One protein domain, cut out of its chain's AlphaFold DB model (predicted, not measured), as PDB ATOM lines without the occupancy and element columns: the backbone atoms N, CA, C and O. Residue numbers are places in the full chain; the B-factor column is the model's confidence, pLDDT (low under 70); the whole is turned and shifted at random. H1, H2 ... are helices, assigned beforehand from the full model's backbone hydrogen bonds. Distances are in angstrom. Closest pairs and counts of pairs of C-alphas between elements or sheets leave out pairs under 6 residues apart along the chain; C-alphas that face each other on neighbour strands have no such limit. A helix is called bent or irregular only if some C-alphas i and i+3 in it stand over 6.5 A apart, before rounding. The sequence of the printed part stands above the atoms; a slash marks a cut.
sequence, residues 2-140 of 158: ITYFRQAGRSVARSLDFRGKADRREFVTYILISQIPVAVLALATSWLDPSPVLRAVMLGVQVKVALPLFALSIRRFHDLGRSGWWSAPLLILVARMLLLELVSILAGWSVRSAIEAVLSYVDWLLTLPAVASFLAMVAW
ATOM      1  N   ILE A   2      43.202 -30.565  -0.304       43.94
ATOM      2  CA  ILE A   2      42.345 -31.250   0.701       43.94
ATOM      3  C   ILE A   2      40.830 -30.966   0.530       43.94
ATOM      4  O   ILE A   2      39.985 -31.804   0.842       43.94
ATOM      5  N   THR A   3      40.461 -29.819  -0.040       49.41
ATOM      6  CA  THR A   3      39.060 -29.424  -0.279       49.41
ATOM      7  C   THR A   3      38.366 -30.241  -1.380       49.41
ATOM      8  O   THR A   3      37.154 -30.436  -1.312       49.41
ATOM      9  N   TYR A   4      39.127 -30.775  -2.347       54.38
ATOM     10  CA  TYR A   4      38.607 -31.530  -3.497       54.38
ATOM     11  C   TYR A   4      38.227 -32.970  -3.134       54.38
ATOM     12  O   TYR A   4      37.161 -33.446  -3.518       54.38
ATOM     13  N   PHE A   5      39.033 -33.638  -2.300       49.81
ATOM     14  CA  PHE A   5      38.715 -34.976  -1.783       49.81
ATOM     15  C   PHE A   5      37.437 -34.981  -0.930       49.81
ATOM     16  O   PHE A   5      36.614 -35.890  -1.035       49.81
ATOM     17  N   ARG A   6      37.200 -33.913  -0.152       50.81
ATOM     18  CA  ARG A   6      35.933 -33.713   0.577       50.81
ATOM     19  C   ARG A   6      34.735 -33.429  -0.339       50.81
ATOM     20  O   ARG A   6      33.604 -33.658   0.080       50.81
ATOM     21  N   GLN A   7      34.963 -32.924  -1.551       55.03
ATOM     22  CA  GLN A   7      33.921 -32.701  -2.557       55.03
ATOM     23  C   GLN A   7      33.529 -34.013  -3.241       55.03
ATOM     24  O   GLN A   7      32.344 -34.314  -3.290       55.03
ATOM     25  N   ALA A   8      34.504 -34.841  -3.630       55.22
ATOM     26  CA  ALA A   8      34.250 -36.168  -4.195       55.22
ATOM     27  C   ALA A   8      33.448 -37.069  -3.232       55.22
ATOM     28  O   ALA A   8      32.486 -37.716  -3.641       55.22
ATOM     29  N   GLY A   9      33.772 -37.042  -1.931       51.78
ATOM     30  CA  GLY A   9      32.995 -37.750  -0.904       51.78
ATOM     31  C   GLY A   9      31.570 -37.205  -0.722       51.78
ATOM     32  O   GLY A   9      30.638 -37.974  -0.499       51.78
ATOM     33  N   ARG A  10      31.370 -35.889  -0.885       53.41
ATOM     34  CA  ARG A  10      30.035 -35.267  -0.875       53.41
ATOM     35  C   ARG A  10      29.222 -35.589  -2.128       53.41
ATOM     36  O   ARG A  10      28.009 -35.701  -2.007       53.41
ATOM     37  N   SER A  11      29.856 -35.785  -3.281       52.38
ATOM     38  CA  SER A  11      29.186 -36.194  -4.523       52.38
ATOM     39  C   SER A  11      28.664 -37.627  -4.450       52.38
ATOM     40  O   SER A  11      27.538 -37.893  -4.866       52.38
ATOM     41  N   VAL A  12      29.415 -38.542  -3.828       57.69
ATOM     42  CA  VAL A  12      28.919 -39.897  -3.526       57.69
ATOM     43  C   VAL A  12      27.760 -39.838  -2.524       57.69
ATOM     44  O   VAL A  12      26.728 -40.461  -2.749       57.69
ATOM     45  N   ALA A  13      27.874 -39.026  -1.467       52.84
ATOM     46  CA  ALA A  13      26.809 -38.870  -0.472       52.84
ATOM     47  C   ALA A  13      25.528 -38.217  -1.041       52.84
ATOM     48  O   ALA A  13      24.426 -38.620  -0.684       52.84
ATOM     49  N   ARG A  14      25.653 -37.253  -1.963       52.38
ATOM     50  CA  ARG A  14      24.522 -36.590  -2.643       52.38
ATOM     51  C   ARG A  14      23.968 -37.356  -3.834       52.38
ATOM     52  O   ARG A  14      22.898 -37.010  -4.324       52.38
ATOM     53  N   SER A  15      24.636 -38.415  -4.283       49.12
ATOM     54  CA  SER A  15      24.067 -39.311  -5.298       49.12
ATOM     55  C   SER A  15      22.785 -39.993  -4.796       49.12
ATOM     56  O   SER A  15      21.945 -40.369  -5.607       49.12
ATOM     57  N   LEU A  16      22.613 -40.090  -3.471       47.84
ATOM     58  CA  LEU A  16      21.402 -40.585  -2.807       47.84
ATOM     59  C   LEU A  16      20.430 -39.468  -2.387       47.84
ATOM     60  O   LEU A  16      19.358 -39.759  -1.866       47.84
ATOM     61  N   ASP A  17      20.781 -38.202  -2.623       44.88
ATOM     62  CA  ASP A  17      19.948 -37.048  -2.301       44.88
ATOM     63  C   ASP A  17      19.313 -36.516  -3.598       44.88
ATOM     64  O   ASP A  17      19.952 -35.911  -4.468       44.88
ATOM     65  N   PHE A  18      18.021 -36.795  -3.773       46.62
ATOM     66  CA  PHE A  18      17.245 -36.419  -4.962       46.62
ATOM     67  C   PHE A  18      16.870 -34.925  -4.993       46.62
ATOM     68  O   PHE A  18      16.105 -34.489  -5.852       46.62
ATOM     69  N   ARG A  19      17.413 -34.113  -4.078       36.81
ATOM     70  CA  ARG A  19      17.157 -32.673  -3.989       36.81
ATOM     71  C   ARG A  19      18.374 -31.870  -4.449       36.81
ATOM     72  O   ARG A  19      19.266 -31.551  -3.671       36.81
ATOM     73  N   GLY A  20      18.386 -31.513  -5.734       48.53
ATOM     74  CA  GLY A  20      19.325 -30.537  -6.300       48.53
ATOM     75  C   GLY A  20      19.694 -30.825  -7.756       48.53
ATOM     76  O   GLY A  20      19.909 -31.974  -8.134       48.53
ATOM     77  N   LYS A  21      19.767 -29.780  -8.587       50.50
ATOM     78  CA  LYS A  21      20.238 -29.875  -9.980       50.50
ATOM     79  C   LYS A  21      21.709 -30.308  -9.983       50.50
ATOM     80  O   LYS A  21      22.518 -29.692  -9.293       50.50
ATOM     81  N   ALA A  22      22.049 -31.353 -10.739       52.19
ATOM     82  CA  ALA A  22      23.435 -31.780 -10.893       52.19
ATOM     83  C   ALA A  22      24.182 -30.726 -11.723       52.19
ATOM     84  O   ALA A  22      23.977 -30.595 -12.935       52.19
ATOM     85  N   ASP A  23      25.011 -29.922 -11.057       62.75
ATOM     86  CA  ASP A  23      25.793 -28.886 -11.720       62.75
ATOM     87  C   ASP A  23      26.802 -29.552 -12.671       62.75
ATOM     88  O   ASP A  23      27.456 -30.535 -12.318       62.75
ATOM     89  N   ARG A  24      26.950 -29.037 -13.900       65.75
ATOM     90  CA  ARG A  24      27.850 -29.605 -14.932       65.75
ATOM     91  C   ARG A  24      29.260 -29.850 -14.400       65.75
ATOM     92  O   ARG A  24      29.926 -30.807 -14.793       65.75
ATOM     93  N   ARG A  25      29.700 -28.963 -13.506       64.56
ATOM     94  CA  ARG A  25      31.003 -29.018 -12.848       64.56
ATOM     95  C   ARG A  25      31.165 -30.268 -11.993       64.56
ATOM     96  O   ARG A  25      32.259 -30.816 -11.977       64.56
ATOM     97  N   GLU A  26      30.115 -30.746 -11.334       67.25
ATOM     98  CA  GLU A  26      30.175 -31.947 -10.496       67.25
ATOM     99  C   GLU A  26      30.381 -33.206 -11.342       67.25
ATOM    100  O   GLU A  26      31.270 -34.001 -11.046       67.25
ATOM    101  N   PHE A  27      29.650 -33.333 -12.455       70.38
ATOM    102  CA  PHE A  27      29.811 -34.441 -13.401       70.38
ATOM    103  C   PHE A  27      31.228 -34.493 -13.994       70.38
ATOM    104  O   PHE A  27      31.897 -35.523 -13.921       70.38
ATOM    105  N   VAL A  28      31.718 -33.368 -14.526       72.00
ATOM    106  CA  VAL A  28      33.062 -33.296 -15.125       72.00
ATOM    107  C   VAL A  28      34.149 -33.526 -14.075       72.00
ATOM    108  O   VAL A  28      35.090 -34.274 -14.326       72.00
ATOM    109  N   THR A  29      34.012 -32.939 -12.883       71.81
ATOM    110  CA  THR A  29      34.982 -33.129 -11.793       71.81
ATOM    111  C   THR A  29      35.028 -34.585 -11.348       71.81
ATOM    112  O   THR A  29      36.116 -35.127 -11.166       71.81
ATOM    113  N   TYR A  30      33.870 -35.241 -11.220       76.69
ATOM    114  CA  TYR A  30      33.809 -36.657 -10.881       76.69
ATOM    115  C   TYR A  30      34.522 -37.512 -11.931       76.69
ATOM    116  O   TYR A  30      35.380 -38.314 -11.572       76.69
ATOM    117  N   ILE A  31      34.242 -37.298 -13.222       77.56
ATOM    118  CA  ILE A  31      34.911 -38.030 -14.302       77.56
ATOM    119  C   ILE A  31      36.419 -37.819 -14.254       77.56
ATOM    120  O   ILE A  31      37.154 -38.798 -14.196       77.56
ATOM    121  N   LEU A  32      36.893 -36.575 -14.221       77.44
ATOM    122  CA  LEU A  32      38.329 -36.289 -14.233       77.44
ATOM    123  C   LEU A  32      39.046 -36.908 -13.029       77.44
ATOM    124  O   LEU A  32      40.086 -37.540 -13.192       77.44
ATOM    125  N   ILE A  33      38.466 -36.793 -11.831       76.88
ATOM    126  CA  ILE A  33      39.040 -37.393 -10.621       76.88
ATOM    127  C   ILE A  33      38.996 -38.921 -10.699       76.88
ATOM    128  O   ILE A  33      39.956 -39.571 -10.297       76.88
ATOM    129  N   SER A  34      37.920 -39.498 -11.239       77.12
ATOM    130  CA  SER A  34      37.763 -40.947 -11.390       77.12
ATOM    131  C   SER A  34      38.787 -41.578 -12.337       77.12
ATOM    132  O   SER A  34      39.143 -42.738 -12.149       77.12
ATOM    133  N   GLN A  35      39.312 -40.817 -13.308       78.44
ATOM    134  CA  GLN A  35      40.343 -41.309 -14.225       78.44
ATOM    135  C   GLN A  35      41.721 -41.431 -13.567       78.44
ATOM    136  O   GLN A  35      42.521 -42.254 -13.997       78.44
ATOM    137  N   ILE A  36      42.004 -40.672 -12.504       79.25
ATOM    138  CA  ILE A  36      43.295 -40.721 -11.801       79.25
ATOM    139  C   ILE A  36      43.591 -42.122 -11.236       79.25
ATOM    140  O   ILE A  36      44.628 -42.684 -11.591       79.25
ATOM    141  N   PRO A  37      42.731 -42.732 -10.390       74.62
ATOM    142  CA  PRO A  37      43.005 -44.063  -9.862       74.62
ATOM    143  C   PRO A  37      43.050 -45.120 -10.965       74.62
ATOM    144  O   PRO A  37      43.858 -46.033 -10.860       74.62
ATOM    145  N   VAL A  38      42.245 -44.983 -12.028       75.69
ATOM    146  CA  VAL A  38      42.247 -45.905 -13.178       75.69
ATOM    147  C   VAL A  38      43.572 -45.835 -13.942       75.69
ATOM    148  O   VAL A  38      44.168 -46.871 -14.216       75.69
ATOM    149  N   ALA A  39      44.073 -44.632 -14.231       78.81
ATOM    150  CA  ALA A  39      45.341 -44.431 -14.929       78.81
ATOM    151  C   ALA A  39      46.542 -44.911 -14.100       78.81
ATOM    152  O   ALA A  39      47.429 -45.577 -14.630       78.81
ATOM    153  N   VAL A  40      46.554 -44.631 -12.791       80.62
ATOM    154  CA  VAL A  40      47.586 -45.144 -11.873       80.62
ATOM    155  C   VAL A  40      47.578 -46.672 -11.850       80.62
ATOM    156  O   VAL A  40      48.644 -47.283 -11.895       80.62
ATOM    157  N   LEU A  41      46.394 -47.293 -11.833       74.44
ATOM    158  CA  LEU A  41      46.245 -48.748 -11.911       74.44
ATOM    159  C   LEU A  41      46.819 -49.308 -13.206       74.44
ATOM    160  O   LEU A  41      47.620 -50.233 -13.153       74.44
ATOM    161  N   ALA A  42      46.421 -48.736 -14.342       74.69
ATOM    162  CA  ALA A  42      46.827 -49.201 -15.662       74.69
ATOM    163  C   ALA A  42      48.347 -49.116 -15.856       74.69
ATOM    164  O   ALA A  42      48.953 -50.025 -16.413       74.69
ATOM    165  N   LEU A  43      48.973 -48.048 -15.354       77.69
ATOM    166  CA  LEU A  43      50.428 -47.923 -15.356       77.69
ATOM    167  C   LEU A  43      51.069 -48.926 -14.393       77.69
ATOM    168  O   LEU A  43      52.032 -49.590 -14.753       77.69
ATOM    169  N   ALA A  44      50.541 -49.094 -13.180       71.38
ATOM    170  CA  ALA A  44      51.098 -50.055 -12.232       71.38
ATOM    171  C   ALA A  44      51.075 -51.495 -12.779       71.38
ATOM    172  O   ALA A  44      52.013 -52.248 -12.533       71.38
ATOM    173  N   THR A  45      50.049 -51.876 -13.544       69.81
ATOM    174  CA  THR A  45      49.939 -53.217 -14.137       69.81
ATOM    175  C   THR A  45      50.692 -53.385 -15.451       69.81
ATOM    176  O   THR A  45      50.989 -54.516 -15.813       69.81
ATOM    177  N   SER A  46      51.029 -52.309 -16.171       69.81
ATOM    178  CA  SER A  46      51.800 -52.429 -17.416       69.81
ATOM    179  C   SER A  46      53.269 -52.785 -17.178       69.81
ATOM    180  O   SER A  46      53.913 -53.332 -18.067       69.81
ATOM    181  N   TRP A  47      53.804 -52.460 -15.996       66.69
ATOM    182  CA  TRP A  47      55.218 -52.670 -15.646       66.69
ATOM    183  C   TRP A  47      55.450 -53.795 -14.632       66.69
ATOM    184  O   TRP A  47      56.593 -54.180 -14.400       66.69
ATOM    185  N   LEU A  48      54.390 -54.304 -14.006       67.69
ATOM    186  CA  LEU A  48      54.454 -55.336 -12.972       67.69
ATOM    187  C   LEU A  48      53.627 -56.539 -13.424       67.69
ATOM    188  O   LEU A  48      52.627 -56.359 -14.109       67.69
ATOM    189  N   ASP A  49      53.999 -57.754 -13.012       73.12
ATOM    190  CA  ASP A  49      53.071 -58.890 -13.033       73.12
ATOM    191  C   ASP A  49      52.355 -58.951 -11.673       73.12
ATOM    192  O   ASP A  49      52.879 -59.524 -10.711       73.12
ATOM    193  N   PRO A  50      51.212 -58.256 -11.513       76.62
ATOM    194  CA  PRO A  50      50.550 -58.145 -10.227       76.62
ATOM    195  C   PRO A  50      50.025 -59.507  -9.779       76.62
ATOM    196  O   PRO A  50      49.397 -60.238 -10.553       76.62
ATOM    197  N   SER A  51      50.206 -59.792  -8.488       83.25
ATOM    198  CA  SER A  51      49.648 -60.987  -7.861       83.25
ATOM    199  C   SER A  51      48.123 -61.064  -8.062       83.25
ATOM    200  O   SER A  51      47.455 -60.025  -8.166       83.25
ATOM    201  N   PRO A  52      47.525 -62.271  -8.057       80.62
ATOM    202  CA  PRO A  52      46.078 -62.439  -8.224       80.62
ATOM    203  C   PRO A  52      45.248 -61.615  -7.227       80.62
ATOM    204  O   PRO A  52      44.207 -61.061  -7.581       80.62
ATOM    205  N   VAL A  53      45.743 -61.470  -5.992       84.19
ATOM    206  CA  VAL A  53      45.113 -60.655  -4.944       84.19
ATOM    207  C   VAL A  53      45.077 -59.178  -5.339       84.19
ATOM    208  O   VAL A  53      44.037 -58.533  -5.211       84.19
ATOM    209  N   LEU A  54      46.185 -58.640  -5.856       83.25
ATOM    210  CA  LEU A  54      46.248 -57.247  -6.290       83.25
ATOM    211  C   LEU A  54      45.291 -56.993  -7.464       83.25
ATOM    212  O   LEU A  54      44.544 -56.016  -7.431       83.25
ATOM    213  N   ARG A  55      45.226 -57.910  -8.440       83.31
ATOM    214  CA  ARG A  55      44.276 -57.831  -9.567       83.31
ATOM    215  C   ARG A  55      42.814 -57.795  -9.093       83.31
ATOM    216  O   ARG A  55      42.026 -56.988  -9.581       83.31
ATOM    217  N   ALA A  56      42.453 -58.603  -8.093       85.56
ATOM    218  CA  ALA A  56      41.102 -58.609  -7.525       85.56
ATOM    219  C   ALA A  56      40.752 -57.295  -6.798       85.56
ATOM    220  O   ALA A  56      39.659 -56.751  -6.980       85.56
ATOM    221  N   VAL A  57      41.686 -56.744  -6.011       87.25
ATOM    222  CA  VAL A  57      41.509 -55.434  -5.357       87.25
ATOM    223  C   VAL A  57      41.310 -54.333  -6.400       87.25
ATOM    224  O   VAL A  57      40.413 -53.499  -6.258       87.25
ATOM    225  N   MET A  58      42.103 -54.362  -7.471       84.62
ATOM    226  CA  MET A  58      42.011 -53.421  -8.583       84.62
ATOM    227  C   MET A  58      40.639 -53.456  -9.262       84.62
ATOM    228  O   MET A  58      40.026 -52.402  -9.438       84.62
ATOM    229  N   LEU A  59      40.118 -54.647  -9.572       88.31
ATOM    230  CA  LEU A  59      38.766 -54.805 -10.118       88.31
ATOM    231  C   LEU A  59      37.711 -54.205  -9.175       88.31
ATOM    232  O   LEU A  59      36.838 -53.456  -9.610       88.31
ATOM    233  N   GLY A  60      37.826 -54.456  -7.867       88.44
ATOM    234  CA  GLY A  60      36.921 -53.887  -6.868       88.44
ATOM    235  C   GLY A  60      36.923 -52.352  -6.843       88.44
ATOM    236  O   GLY A  60      35.867 -51.736  -6.691       88.44
ATOM    237  N   VAL A  61      38.085 -51.716  -7.024       86.75
ATOM    238  CA  VAL A  61      38.193 -50.250  -7.134       86.75
ATOM    239  C   VAL A  61      37.522 -49.745  -8.412       86.75
ATOM    240  O   VAL A  61      36.738 -48.798  -8.345       86.75
ATOM    241  N   GLN A  62      37.773 -50.391  -9.554       85.94
ATOM    242  CA  GLN A  62      37.167 -50.004 -10.832       85.94
ATOM    243  C   GLN A  62      35.637 -50.094 -10.786       85.94
ATOM    244  O   GLN A  62      34.955 -49.159 -11.200       85.94
ATOM    245  N   VAL A  63      35.083 -51.160 -10.199       89.06
ATOM    246  CA  VAL A  63      33.629 -51.315 -10.023       89.06
ATOM    247  C   VAL A  63      33.053 -50.196  -9.148       89.06
ATOM    248  O   VAL A  63      32.058 -49.574  -9.520       89.06
ATOM    249  N   LYS A  64      33.693 -49.874  -8.013       86.56
ATOM    250  CA  LYS A  64      33.247 -48.783  -7.121       86.56
ATOM    251  C   LYS A  64      33.225 -47.420  -7.812       86.56
ATOM    252  O   LYS A  64      32.402 -46.581  -7.461       86.56
ATOM    253  N   VAL A  65      34.124 -47.198  -8.765       84.88
ATOM    254  CA  VAL A  65      34.193 -45.970  -9.566       84.88
ATOM    255  C   VAL A  65      33.196 -45.986 -10.732       84.88
ATOM    256  O   VAL A  65      32.632 -44.952 -11.083       84.88
ATOM    257  N   ALA A  66      32.927 -47.149 -11.319       86.06
ATOM    258  CA  ALA A  66      31.970 -47.282 -12.411       86.06
ATOM    259  C   ALA A  66      30.524 -47.022 -11.957       86.06
ATOM    260  O   ALA A  66      29.758 -46.387 -12.680       86.06
ATOM    261  N   LEU A  67      30.148 -47.451 -10.746       86.94
ATOM    262  CA  LEU A  67      28.774 -47.312 -10.240       86.94
ATOM    263  C   LEU A  67      28.255 -45.856 -10.243       86.94
ATOM    264  O   LEU A  67      27.201 -45.603 -10.832       86.94
ATOM    265  N   PRO A  68      28.952 -44.877  -9.631       83.06
ATOM    266  CA  PRO A  68      28.478 -43.498  -9.633       83.06
ATOM    267  C   PRO A  68      28.576 -42.868 -11.022       83.06
ATOM    268  O   PRO A  68      27.720 -42.058 -11.372       83.06
ATOM    269  N   LEU A  69      29.555 -43.269 -11.843       83.12
ATOM    270  CA  LEU A  69      29.650 -42.822 -13.234       83.12
ATOM    271  C   LEU A  69      28.385 -43.190 -14.022       83.12
ATOM    272  O   LEU A  69      27.854 -42.358 -14.758       83.12
ATOM    273  N   PHE A  70      27.867 -44.404 -13.828       86.44
ATOM    274  CA  PHE A  70      26.626 -44.865 -14.446       86.44
ATOM    275  C   PHE A  70      25.411 -44.065 -13.976       86.44
ATOM    276  O   PHE A  70      24.672 -43.524 -14.803       86.44
ATOM    277  N   ALA A  71      25.240 -43.922 -12.659       84.56
ATOM    278  CA  ALA A  71      24.118 -43.187 -12.080       84.56
ATOM    279  C   ALA A  71      24.104 -41.709 -12.517       84.56
ATOM    280  O   ALA A  71      23.074 -41.188 -12.950       84.56
ATOM    281  N   LEU A  72      25.262 -41.044 -12.467       83.44
ATOM    282  CA  LEU A  72      25.409 -39.652 -12.892       83.44
ATOM    283  C   LEU A  72      25.169 -39.484 -14.395       83.44
ATOM    284  O   LEU A  72      24.577 -38.486 -14.807       83.44
ATOM    285  N   SER A  73      25.584 -40.454 -15.216       83.69
ATOM    286  CA  SER A  73      25.423 -40.358 -16.667       83.69
ATOM    287  C   SER A  73      23.963 -40.415 -17.101       83.69
ATOM    288  O   SER A  73      23.521 -39.586 -17.898       83.69
ATOM    289  N   ILE A  74      23.190 -41.338 -16.526       86.31
ATOM    290  CA  ILE A  74      21.748 -41.449 -16.782       86.31
ATOM    291  C   ILE A  74      21.019 -40.197 -16.280       86.31
ATOM    292  O   ILE A  74      20.169 -39.653 -16.985       86.31
ATOM    293  N   ARG A  75      21.385 -39.689 -15.095       83.31
ATOM    294  CA  ARG A  75      20.802 -38.456 -14.547       83.31
ATOM    295  C   ARG A  75      21.082 -37.254 -15.446       83.31
ATOM    296  O   ARG A  75      20.164 -36.501 -15.743       83.31
ATOM    297  N   ARG A  76      22.308 -37.110 -15.964       82.25
ATOM    298  CA  ARG A  76      22.677 -36.006 -16.862       82.25
ATOM    299  C   ARG A  76      21.936 -36.071 -18.202       82.25
ATOM    300  O   ARG A  76      21.374 -35.059 -18.603       82.25
ATOM    301  N   PHE A  77      21.884 -37.254 -18.824       85.31
ATOM    302  CA  PHE A  77      20.732 -37.758 -19.597       85.31
ATOM    303  C   PHE A  77      19.431 -36.964 -19.463       85.31
ATOM    304  O   PHE A  77      19.035 -36.143 -20.299       85.31
ATOM    305  N   HIS A  78      18.763 -37.271 -18.362       85.56
ATOM    306  CA  HIS A  78      17.425 -36.800 -18.065       85.56
ATOM    307  C   HIS A  78      17.390 -35.289 -17.801       85.56
ATOM    308  O   HIS A  78      16.487 -34.615 -18.292       85.56
ATOM    309  N   ASP A  79      18.413 -34.732 -17.144       79.94
ATOM    310  CA  ASP A  79      18.543 -33.289 -16.880       79.94
ATOM    311  C   ASP A  79      18.688 -32.449 -18.169       79.94
ATOM    312  O   ASP A  79      18.430 -31.242 -18.175       79.94
ATOM    313  N   LEU A  80      19.110 -33.069 -19.277       81.69
ATOM    314  CA  LEU A  80      19.175 -32.455 -20.606       81.69
ATOM    315  C   LEU A  80      17.857 -32.571 -21.392       81.69
ATOM    316  O   LEU A  80      17.769 -32.080 -22.520       81.69
ATOM    317  N   GLY A  81      16.832 -33.214 -20.824       81.44
ATOM    318  CA  GLY A  81      15.564 -33.497 -21.501       81.44
ATOM    319  C   GLY A  81      15.693 -34.551 -22.603       81.44
ATOM    320  O   GLY A  81      14.935 -34.526 -23.572       81.44
ATOM    321  N   ARG A  82      16.687 -35.443 -22.501       84.12
ATOM    322  CA  ARG A  82      16.920 -36.554 -23.434       84.12
ATOM    323  C   ARG A  82      16.727 -37.890 -22.717       84.12
ATOM    324  O   ARG A  82      16.756 -37.967 -21.493       84.12
ATOM    325  N   SER A  83      16.533 -38.957 -23.487       86.12
ATOM    326  CA  SER A  83      16.412 -40.310 -22.940       86.12
ATOM    327  C   SER A  83      17.721 -40.772 -22.286       86.12
ATOM    328  O   SER A  83      18.801 -40.575 -22.840       86.12
ATOM    329  N   GLY A  84      17.647 -41.467 -21.147       81.25
ATOM    330  CA  GLY A  84      18.824 -42.048 -20.483       81.25
ATOM    331  C   GLY A  84      19.636 -42.999 -21.373       81.25
ATOM    332  O   GLY A  84      20.838 -43.159 -21.172       81.25
ATOM    333  N   TRP A  85      19.013 -43.550 -22.420       86.94
ATOM    334  CA  TRP A  85      19.637 -44.376 -23.459       86.94
ATOM    335  C   TRP A  85      20.823 -43.727 -24.175       86.94
ATOM    336  O   TRP A  85      21.701 -44.443 -24.644       86.94
ATOM    337  N   TRP A  86      20.912 -42.395 -24.206       86.44
ATOM    338  CA  TRP A  86      22.089 -41.712 -24.751       86.44
ATOM    339  C   TRP A  86      23.368 -41.993 -23.946       86.44
ATOM    340  O   TRP A  86      24.463 -41.837 -24.470       86.44
ATOM    341  N   SER A  87      23.259 -42.476 -22.703       87.81
ATOM    342  CA  SER A  87      24.419 -42.948 -21.937       87.81
ATOM    343  C   SER A  87      24.875 -44.362 -22.307       87.81
ATOM    344  O   SER A  87      26.006 -44.720 -21.989       87.81
ATOM    345  N   ALA A  88      24.052 -45.164 -22.995       90.06
ATOM    346  CA  ALA A  88      24.315 -46.586 -23.219       90.06
ATOM    347  C   ALA A  88      25.682 -46.891 -23.862       90.06
ATOM    348  O   ALA A  88      26.352 -47.790 -23.357       90.06
ATOM    349  N   PRO A  89      26.171 -46.150 -24.879       90.12
ATOM    350  CA  PRO A  89      27.498 -46.410 -25.446       90.12
ATOM    351  C   PRO A  89      28.627 -46.294 -24.410       90.12
ATOM    352  O   PRO A  89      29.536 -47.120 -24.389       90.12
ATOM    353  N   LEU A  90      28.536 -45.315 -23.499       88.19
ATOM    354  CA  LEU A  90      29.479 -45.166 -22.385       88.19
ATOM    355  C   LEU A  90      29.349 -46.325 -21.390       88.19
ATOM    356  O   LEU A  90      30.361 -46.868 -20.949       88.19
ATOM    357  N   LEU A  91      28.116 -46.726 -21.057       89.31
ATOM    358  CA  LEU A  91      27.865 -47.837 -20.131       89.31
ATOM    359  C   LEU A  91      28.443 -49.152 -20.662       89.31
ATOM    360  O   LEU A  91      29.093 -49.884 -19.918       89.31
ATOM    361  N   ILE A  92      28.243 -49.424 -21.952       92.19
ATOM    362  CA  ILE A  92      28.740 -50.629 -22.620       92.19
ATOM    363  C   ILE A  92      30.271 -50.655 -22.597       92.19
ATOM    364  O   ILE A  92      30.848 -51.688 -22.269       92.19
ATOM    365  N   LEU A  93      30.934 -49.528 -22.877       90.38
ATOM    366  CA  LEU A  93      32.398 -49.461 -22.887       90.38
ATOM    367  C   LEU A  93      33.003 -49.763 -21.506       90.38
ATOM    368  O   LEU A  93      33.954 -50.537 -21.394       90.38
ATOM    369  N   VAL A  94      32.419 -49.203 -20.444       89.31
ATOM    370  CA  VAL A  94      32.866 -49.465 -19.067       89.31
ATOM    371  C   VAL A  94      32.548 -50.903 -18.651       89.31
ATOM    372  O   VAL A  94      33.401 -51.569 -18.069       89.31
ATOM    373  N   ALA A  95      31.359 -51.421 -18.971       91.50
ATOM    374  CA  ALA A  95      30.993 -52.805 -18.666       91.50
ATOM    375  C   ALA A  95      31.929 -53.808 -19.358       91.50
ATOM    376  O   ALA A  95      32.402 -54.749 -18.724       91.50
ATOM    377  N   ARG A  96      32.264 -53.564 -20.631       91.38
ATOM    378  CA  ARG A  96      33.269 -54.323 -21.386       91.38
ATOM    379  C   ARG A  96      34.630 -54.298 -20.688       91.38
ATOM    380  O   ARG A  96      35.230 -55.355 -20.521       91.38
ATOM    381  N   MET A  97      35.113 -53.126 -20.263       88.81
ATOM    382  CA  MET A  97      36.385 -53.006 -19.533       88.81
ATOM    383  C   MET A  97      36.395 -53.883 -18.272       88.81
ATOM    384  O   MET A  97      37.314 -54.678 -18.086       88.81
ATOM    385  N   LEU A  98      35.344 -53.802 -17.452       91.25
ATOM    386  CA  LEU A  98      35.218 -54.603 -16.231       91.25
ATOM    387  C   LEU A  98      35.140 -56.109 -16.523       91.25
ATOM    388  O   LEU A  98      35.723 -56.909 -15.792       91.25
ATOM    389  N   LEU A  99      34.449 -56.499 -17.596       92.56
ATOM    390  CA  LEU A  99      34.331 -57.898 -18.003       92.56
ATOM    391  C   LEU A  99      35.681 -58.477 -18.441       92.56
ATOM    392  O   LEU A  99      36.012 -59.595 -18.063       92.56
ATOM    393  N   LEU A 100      36.485 -57.726 -19.193       90.56
ATOM    394  CA  LEU A 100      37.812 -58.184 -19.614       90.56
ATOM    395  C   LEU A 100      38.800 -58.278 -18.451       90.56
ATOM    396  O   LEU A 100      39.658 -59.162 -18.450       90.56
ATOM    397  N   GLU A 101      38.689 -57.404 -17.450       88.12
ATOM    398  CA  GLU A 101      39.451 -57.544 -16.203       88.12
ATOM    399  C   GLU A 101      39.047 -58.811 -15.448       88.12
ATOM    400  O   GLU A 101      39.905 -59.578 -15.014       88.12
ATOM    401  N   LEU A 102      37.745 -59.089 -15.368       91.50
ATOM    402  CA  LEU A 102      37.251 -60.322 -14.769       91.50
ATOM    403  C   LEU A 102      37.767 -61.562 -15.520       91.50
ATOM    404  O   LEU A 102      38.273 -62.489 -14.891       91.50
ATOM    405  N   VAL A 103      37.713 -61.568 -16.854       93.00
ATOM    406  CA  VAL A 103      38.254 -62.667 -17.673       93.00
ATOM    407  C   VAL A 103      39.761 -62.822 -17.472       93.00
ATOM    408  O   VAL A 103      40.233 -63.945 -17.331       93.00
ATOM    409  N   SER A 104      40.514 -61.722 -17.394       89.00
ATOM    410  CA  SER A 104      41.956 -61.745 -17.103       89.00
ATOM    411  C   SER A 104      42.273 -62.497 -15.810       89.00
ATOM    412  O   SER A 104      43.231 -63.264 -15.753       89.00
ATOM    413  N   ILE A 105      41.461 -62.283 -14.770       88.38
ATOM    414  CA  ILE A 105      41.633 -62.909 -13.456       88.38
ATOM    415  C   ILE A 105      41.250 -64.392 -13.496       88.38
ATOM    416  O   ILE A 105      41.939 -65.211 -12.895       88.38
ATOM    417  N   LEU A 106      40.157 -64.737 -14.182       92.12
ATOM    418  CA  LEU A 106      39.594 -66.092 -14.156       92.12
ATOM    419  C   LEU A 106      40.233 -67.045 -15.173       92.12
ATOM    420  O   LEU A 106      40.429 -68.219 -14.873       92.12
ATOM    421  N   ALA A 107      40.521 -66.556 -16.375       92.12
ATOM    422  CA  ALA A 107      40.964 -67.352 -17.520       92.12
ATOM    423  C   ALA A 107      42.370 -66.968 -18.015       92.12
ATOM    424  O   ALA A 107      42.906 -67.604 -18.922       92.12
ATOM    425  N   GLY A 108      42.982 -65.945 -17.413       88.31
ATOM    426  CA  GLY A 108      44.328 -65.497 -17.738       88.31
ATOM    427  C   GLY A 108      44.402 -64.536 -18.926       88.31
ATOM    428  O   GLY A 108      43.433 -64.266 -19.642       88.31
ATOM    429  N   TRP A 109      45.609 -64.009 -19.138       86.81
ATOM    430  CA  TRP A 109      45.880 -62.989 -20.151       86.81
ATOM    431  C   TRP A 109      45.675 -63.484 -21.588       86.81
ATOM    432  O   TRP A 109      45.223 -62.719 -22.431       86.81
ATOM    433  N   SER A 110      45.968 -64.755 -21.875       89.62
ATOM    434  CA  SER A 110      45.836 -65.334 -23.220       89.62
ATOM    435  C   SER A 110      44.391 -65.353 -23.720       89.62
ATOM    436  O   SER A 110      44.126 -65.037 -24.876       89.62
ATOM    437  N   VAL A 111      43.442 -65.690 -22.844       94.25
ATOM    438  CA  VAL A 111      42.014 -65.688 -23.183       94.25
ATOM    439  C   VAL A 111      41.513 -64.258 -23.334       94.25
ATOM    440  O   VAL A 111      40.820 -63.949 -24.303       94.25
ATOM    441  N   ARG A 112      41.910 -63.363 -22.420       92.06
ATOM    442  CA  ARG A 112      41.592 -61.937 -22.534       92.06
ATOM    443  C   ARG A 112      42.070 -61.361 -23.868       92.06
ATOM    444  O   ARG A 112      41.275 -60.725 -24.551       92.06
ATOM    445  N   SER A 113      43.334 -61.570 -24.237       90.62
ATOM    446  CA  SER A 113      43.919 -60.973 -25.441       90.62
ATOM    447  C   SER A 113      43.280 -61.509 -26.722       90.62
ATOM    448  O   SER A 113      43.067 -60.747 -27.661       90.62
ATOM    449  N   ALA A 114      42.898 -62.789 -26.747       93.69
ATOM    450  CA  ALA A 114      42.129 -63.361 -27.849       93.69
ATOM    451  C   ALA A 114      40.754 -62.684 -27.997       93.69
ATOM    452  O   ALA A 114      40.363 -62.316 -29.104       93.69
ATOM    453  N   ILE A 115      40.042 -62.465 -26.885       93.38
ATOM    454  CA  ILE A 115      38.761 -61.746 -26.894       93.38
ATOM    455  C   ILE A 115      38.965 -60.293 -27.342       93.38
ATOM    456  O   ILE A 115      38.225 -59.812 -28.196       93.38
ATOM    457  N   GLU A 116      39.970 -59.596 -26.811       92.00
ATOM    458  CA  GLU A 116      40.290 -58.216 -27.198       92.00
ATOM    459  C   GLU A 116      40.629 -58.095 -28.685       92.00
ATOM    460  O   GLU A 116      40.173 -57.158 -29.333       92.00
ATOM    461  N   ALA A 117      41.364 -59.053 -29.255       90.50
ATOM    462  CA  ALA A 117      41.685 -59.055 -30.678       90.50
ATOM    463  C   ALA A 117      40.416 -59.101 -31.545       90.50
ATOM    464  O   ALA A 117      40.294 -58.334 -32.501       90.50
ATOM    465  N   VAL A 118      39.446 -59.943 -31.173       90.88
ATOM    466  CA  VAL A 118      38.155 -60.055 -31.872       90.88
ATOM    467  C   VAL A 118      37.292 -58.809 -31.660       90.88
ATOM    468  O   VAL A 118      36.693 -58.300 -32.607       90.88
ATOM    469  N   LEU A 119      37.233 -58.295 -30.428       89.88
ATOM    470  CA  LEU A 119      36.399 -57.144 -30.071       89.88
ATOM    471  C   LEU A 119      36.988 -55.796 -30.500       89.88
ATOM    472  O   LEU A 119      36.252 -54.815 -30.534       89.88
ATOM    473  N   SER A 120      38.266 -55.735 -30.878       85.12
ATOM    474  CA  SER A 120      38.962 -54.489 -31.225       85.12
ATOM    475  C   SER A 120      38.207 -53.623 -32.244       85.12
ATOM    476  O   SER A 120      38.122 -52.406 -32.090       85.12
ATOM    477  N   TYR A 121      37.583 -54.237 -33.254       85.50
ATOM    478  CA  TYR A 121      36.763 -53.527 -34.243       85.50
ATOM    479  C   TYR A 121      35.483 -52.935 -33.641       85.50
ATOM    480  O   TYR A 121      35.087 -51.817 -33.976       85.50
ATOM    481  N   VAL A 122      34.846 -53.671 -32.728       87.69
ATOM    482  CA  VAL A 122      33.659 -53.215 -31.993       87.69
ATOM    483  C   VAL A 122      34.022 -52.044 -31.081       87.69
ATOM    484  O   VAL A 122      33.237 -51.108 -30.947       87.69
ATOM    485  N   ASP A 123      35.230 -52.045 -30.517       85.25
ATOM    486  CA  ASP A 123      35.706 -50.969 -29.649       85.25
ATOM    487  C   ASP A 123      35.807 -49.644 -30.396       85.25
ATOM    488  O   ASP A 123      35.296 -48.630 -29.920       85.25
ATOM    489  N   TRP A 124      36.385 -49.639 -31.599       85.31
ATOM    490  CA  TRP A 124      36.428 -48.438 -32.436       85.31
ATOM    491  C   TRP A 124      35.029 -47.937 -32.811       85.31
ATOM    492  O   TRP A 124      34.774 -46.731 -32.754       85.31
ATOM    493  N   LEU A 125      34.100 -48.850 -33.116       88.81
ATOM    494  CA  LEU A 125      32.715 -48.505 -33.437       88.81
ATOM    495  C   LEU A 125      31.956 -47.923 -32.237       88.81
ATOM    496  O   LEU A 125      31.175 -46.994 -32.414       88.81
ATOM    497  N   LEU A 126      32.175 -48.444 -31.026       87.31
ATOM    498  CA  LEU A 126      31.523 -47.973 -29.798       87.31
ATOM    499  C   LEU A 126      32.171 -46.710 -29.217       87.31
ATOM    500  O   LEU A 126      31.495 -45.916 -28.560       87.31
ATOM    501  N   THR A 127      33.461 -46.491 -29.473       87.31
ATOM    502  CA  THR A 127      34.200 -45.340 -28.936       87.31
ATOM    503  C   THR A 127      33.672 -44.030 -29.508       87.31
ATOM    504  O   THR A 127      33.462 -43.079 -28.760       87.31
ATOM    505  N   LEU A 128      33.377 -43.973 -30.809       89.25
ATOM    506  CA  LEU A 128      32.837 -42.768 -31.446       89.25
ATOM    507  C   LEU A 128      31.505 -42.290 -30.822       89.25
ATOM    508  O   LEU A 128      31.443 -41.137 -30.384       89.25
ATOM    509  N   PRO A 129      30.449 -43.121 -30.707       89.62
ATOM    510  CA  PRO A 129      29.210 -42.717 -30.057       89.62
ATOM    511  C   PRO A 129      29.384 -42.485 -28.553       89.62
ATOM    512  O   PRO A 129      28.708 -41.613 -28.006       89.62
ATOM    513  N   ALA A 130      30.296 -43.190 -27.875       86.81
ATOM    514  CA  ALA A 130      30.609 -42.923 -26.471       86.81
ATOM    515  C   ALA A 130      31.228 -41.529 -26.281       86.81
ATOM    516  O   ALA A 130      30.771 -40.765 -25.429       86.81
ATOM    517  N   VAL A 131      32.192 -41.150 -27.124       87.06
ATOM    518  CA  VAL A 131      32.795 -39.810 -27.131       87.06
ATOM    519  C   VAL A 131      31.755 -38.753 -27.489       87.06
ATOM    520  O   VAL A 131      31.658 -37.744 -26.798       87.06
ATOM    521  N   ALA A 132      30.921 -38.983 -28.505       88.31
ATOM    522  CA  ALA A 132      29.848 -38.054 -28.860       88.31
ATOM    523  C   ALA A 132      28.860 -37.844 -27.698       88.31
ATOM    524  O   ALA A 132      28.481 -36.712 -27.398       88.31
ATOM    525  N   SER A 133      28.492 -38.922 -27.002       86.81
ATOM    526  CA  SER A 133      27.623 -38.882 -25.821       86.81
ATOM    527  C   SER A 133      28.272 -38.094 -24.684       86.81
ATOM    528  O   SER A 133      27.648 -37.212 -24.097       86.81
ATOM    529  N   PHE A 134      29.556 -38.341 -24.428       85.81
ATOM    530  CA  PHE A 134      30.331 -37.602 -23.441       85.81
ATOM    531  C   PHE A 134      30.392 -36.104 -23.760       85.81
ATOM    532  O   PHE A 134      30.072 -35.264 -22.916       85.81
ATOM    533  N   LEU A 135      30.738 -35.759 -25.000       86.62
ATOM    534  CA  LEU A 135      30.783 -34.377 -25.467       86.62
ATOM    535  C   LEU A 135      29.410 -33.713 -25.369       86.62
ATOM    536  O   LEU A 135      29.332 -32.568 -24.936       86.62
ATOM    537  N   ALA A 136      28.323 -34.422 -25.678       85.88
ATOM    538  CA  ALA A 136      26.972 -33.901 -25.500       85.88
ATOM    539  C   ALA A 136      26.693 -33.539 -24.030       85.88
ATOM    540  O   ALA A 136      26.157 -32.470 -23.748       85.88
ATOM    541  N   MET A 137      27.120 -34.360 -23.071       83.00
ATOM    542  CA  MET A 137      26.926 -34.082 -21.641       83.00
ATOM    543  C   MET A 137      27.727 -32.865 -21.157       83.00
ATOM    544  O   MET A 137      27.245 -32.095 -20.312       83.00
ATOM    545  N   VAL A 138      28.929 -32.678 -21.712       81.31
ATOM    546  CA  VAL A 138      29.850 -31.576 -21.392       81.31
ATOM    547  C   VAL A 138      29.480 -30.282 -22.112       81.31
ATOM    548  O   VAL A 138      29.589 -29.209 -21.525       81.31
ATOM    549  N   ALA A 139      28.978 -30.340 -23.342       81.94
ATOM    550  CA  ALA A 139      28.685 -29.163 -24.154       81.94
ATOM    551  C   ALA A 139      27.243 -28.665 -23.977       81.94
ATOM    552  O   ALA A 139      27.016 -27.457 -23.974       81.94
ATOM    553  N   TRP A 140      26.266 -29.544 -23.726       79.75
ATOM    554  CA  TRP A 140      24.848 -29.171 -23.795       79.75
ATOM    555  C   TRP A 140      24.300 -28.499 -22.523       79.75
ATOM    556  O   TRP A 140      24.350 -29.098 -21.440       79.75
TER     557      TRP A 140
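AT A GLANCE: This is residues 2 to 140 of the 158 residues of the protein "Putative membrane protein" of Novosphingobium resinovorum (UniProt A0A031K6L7). Three long helices, H2, H3 and H4, run back and forth in successive hairpins with H3 in the middle, and the bent H5 then folds back, its arm H5b slanting across H4. H1 lies crosswise near the start of H2, far from H4 and both arms of H5. The printed part has 139 residues and is all helix: 120 lie in five named helices, H1 to H5 in that order, and there is no named strand. The whole is compact and rounded, with a radius of gyration of the C-alphas of 16.4 A and spans of 46 by 37 by 21 A.

IN THESE COORDINATES: H1, residues 2 to 14, begins at C-alpha 2 (42.345, -31.250, 0.701) and measures 18.9 A. H2, residues 24 to 47, measures 35.8 A, and H3, residues 52 to 79, 41.0 A. Both are neither bent nor irregular, but only just: C-alphas 34 and 37 are 6.3 A apart, and C-alphas 65 and 68 are 6.2 A apart. H4, residues 84 to 107, measures 33.8 A; it is irregular, with C-alphas 86 and 89 7.2 A apart, and has a kink of 37 degrees near residue 91. H5, residues 109 to 139, was assigned as one helix by its hydrogen bonds but is bent, with C-alphas 118 and 121 7.1 A apart. Its arms are H5a, residues 109 to 118, 14.3 A, and H5b, residues 121 to 139, 27.6 A, ending at C-alpha 139 (28.685, -29.163, -24.154).

HOW THE PARTS SIT: H1, with residues 8 to 11 alone, only just touches H2, with 3 pairs of C-alphas within 8 A; the closest are those of Ala 8 and Tyr 30, 6.7 A. H2 and H3 form a hairpin at 21 degrees, closest at the C-alphas of Ser 34 and Val 65, 6.4 A. H3 and H4 form a hairpin at 7 degrees, closest at the C-alphas of Ile 74 and Gly 84, 4.8 A. H4 and H5a form a hairpin at 36 degrees, closest at the C-alphas of Ser 104 and Arg 112, 5.4 A. H5b touches H4 at a steep tilt of 45 degrees, closest at the C-alphas of Pro 89 and Ala 130, 4.8 A. H2 and H4 are apart. Each O i to N i+4 pair is within hydrogen-bond range in H5a; the counts are 8 of 9 in H1, 16 of 20 in H2, 22 of 24 in H3, 17 of 20 in H4 and 13 of 15 in H5b.

THE WHOLE: The two farthest C-alphas, of Arg 19 and Ser 110, are 47.5 A apart. The printed part has no cut and no long link. Mean pLDDT of the printed part is 78.8; residues 2 to 26 and 45 to 48 are under 70.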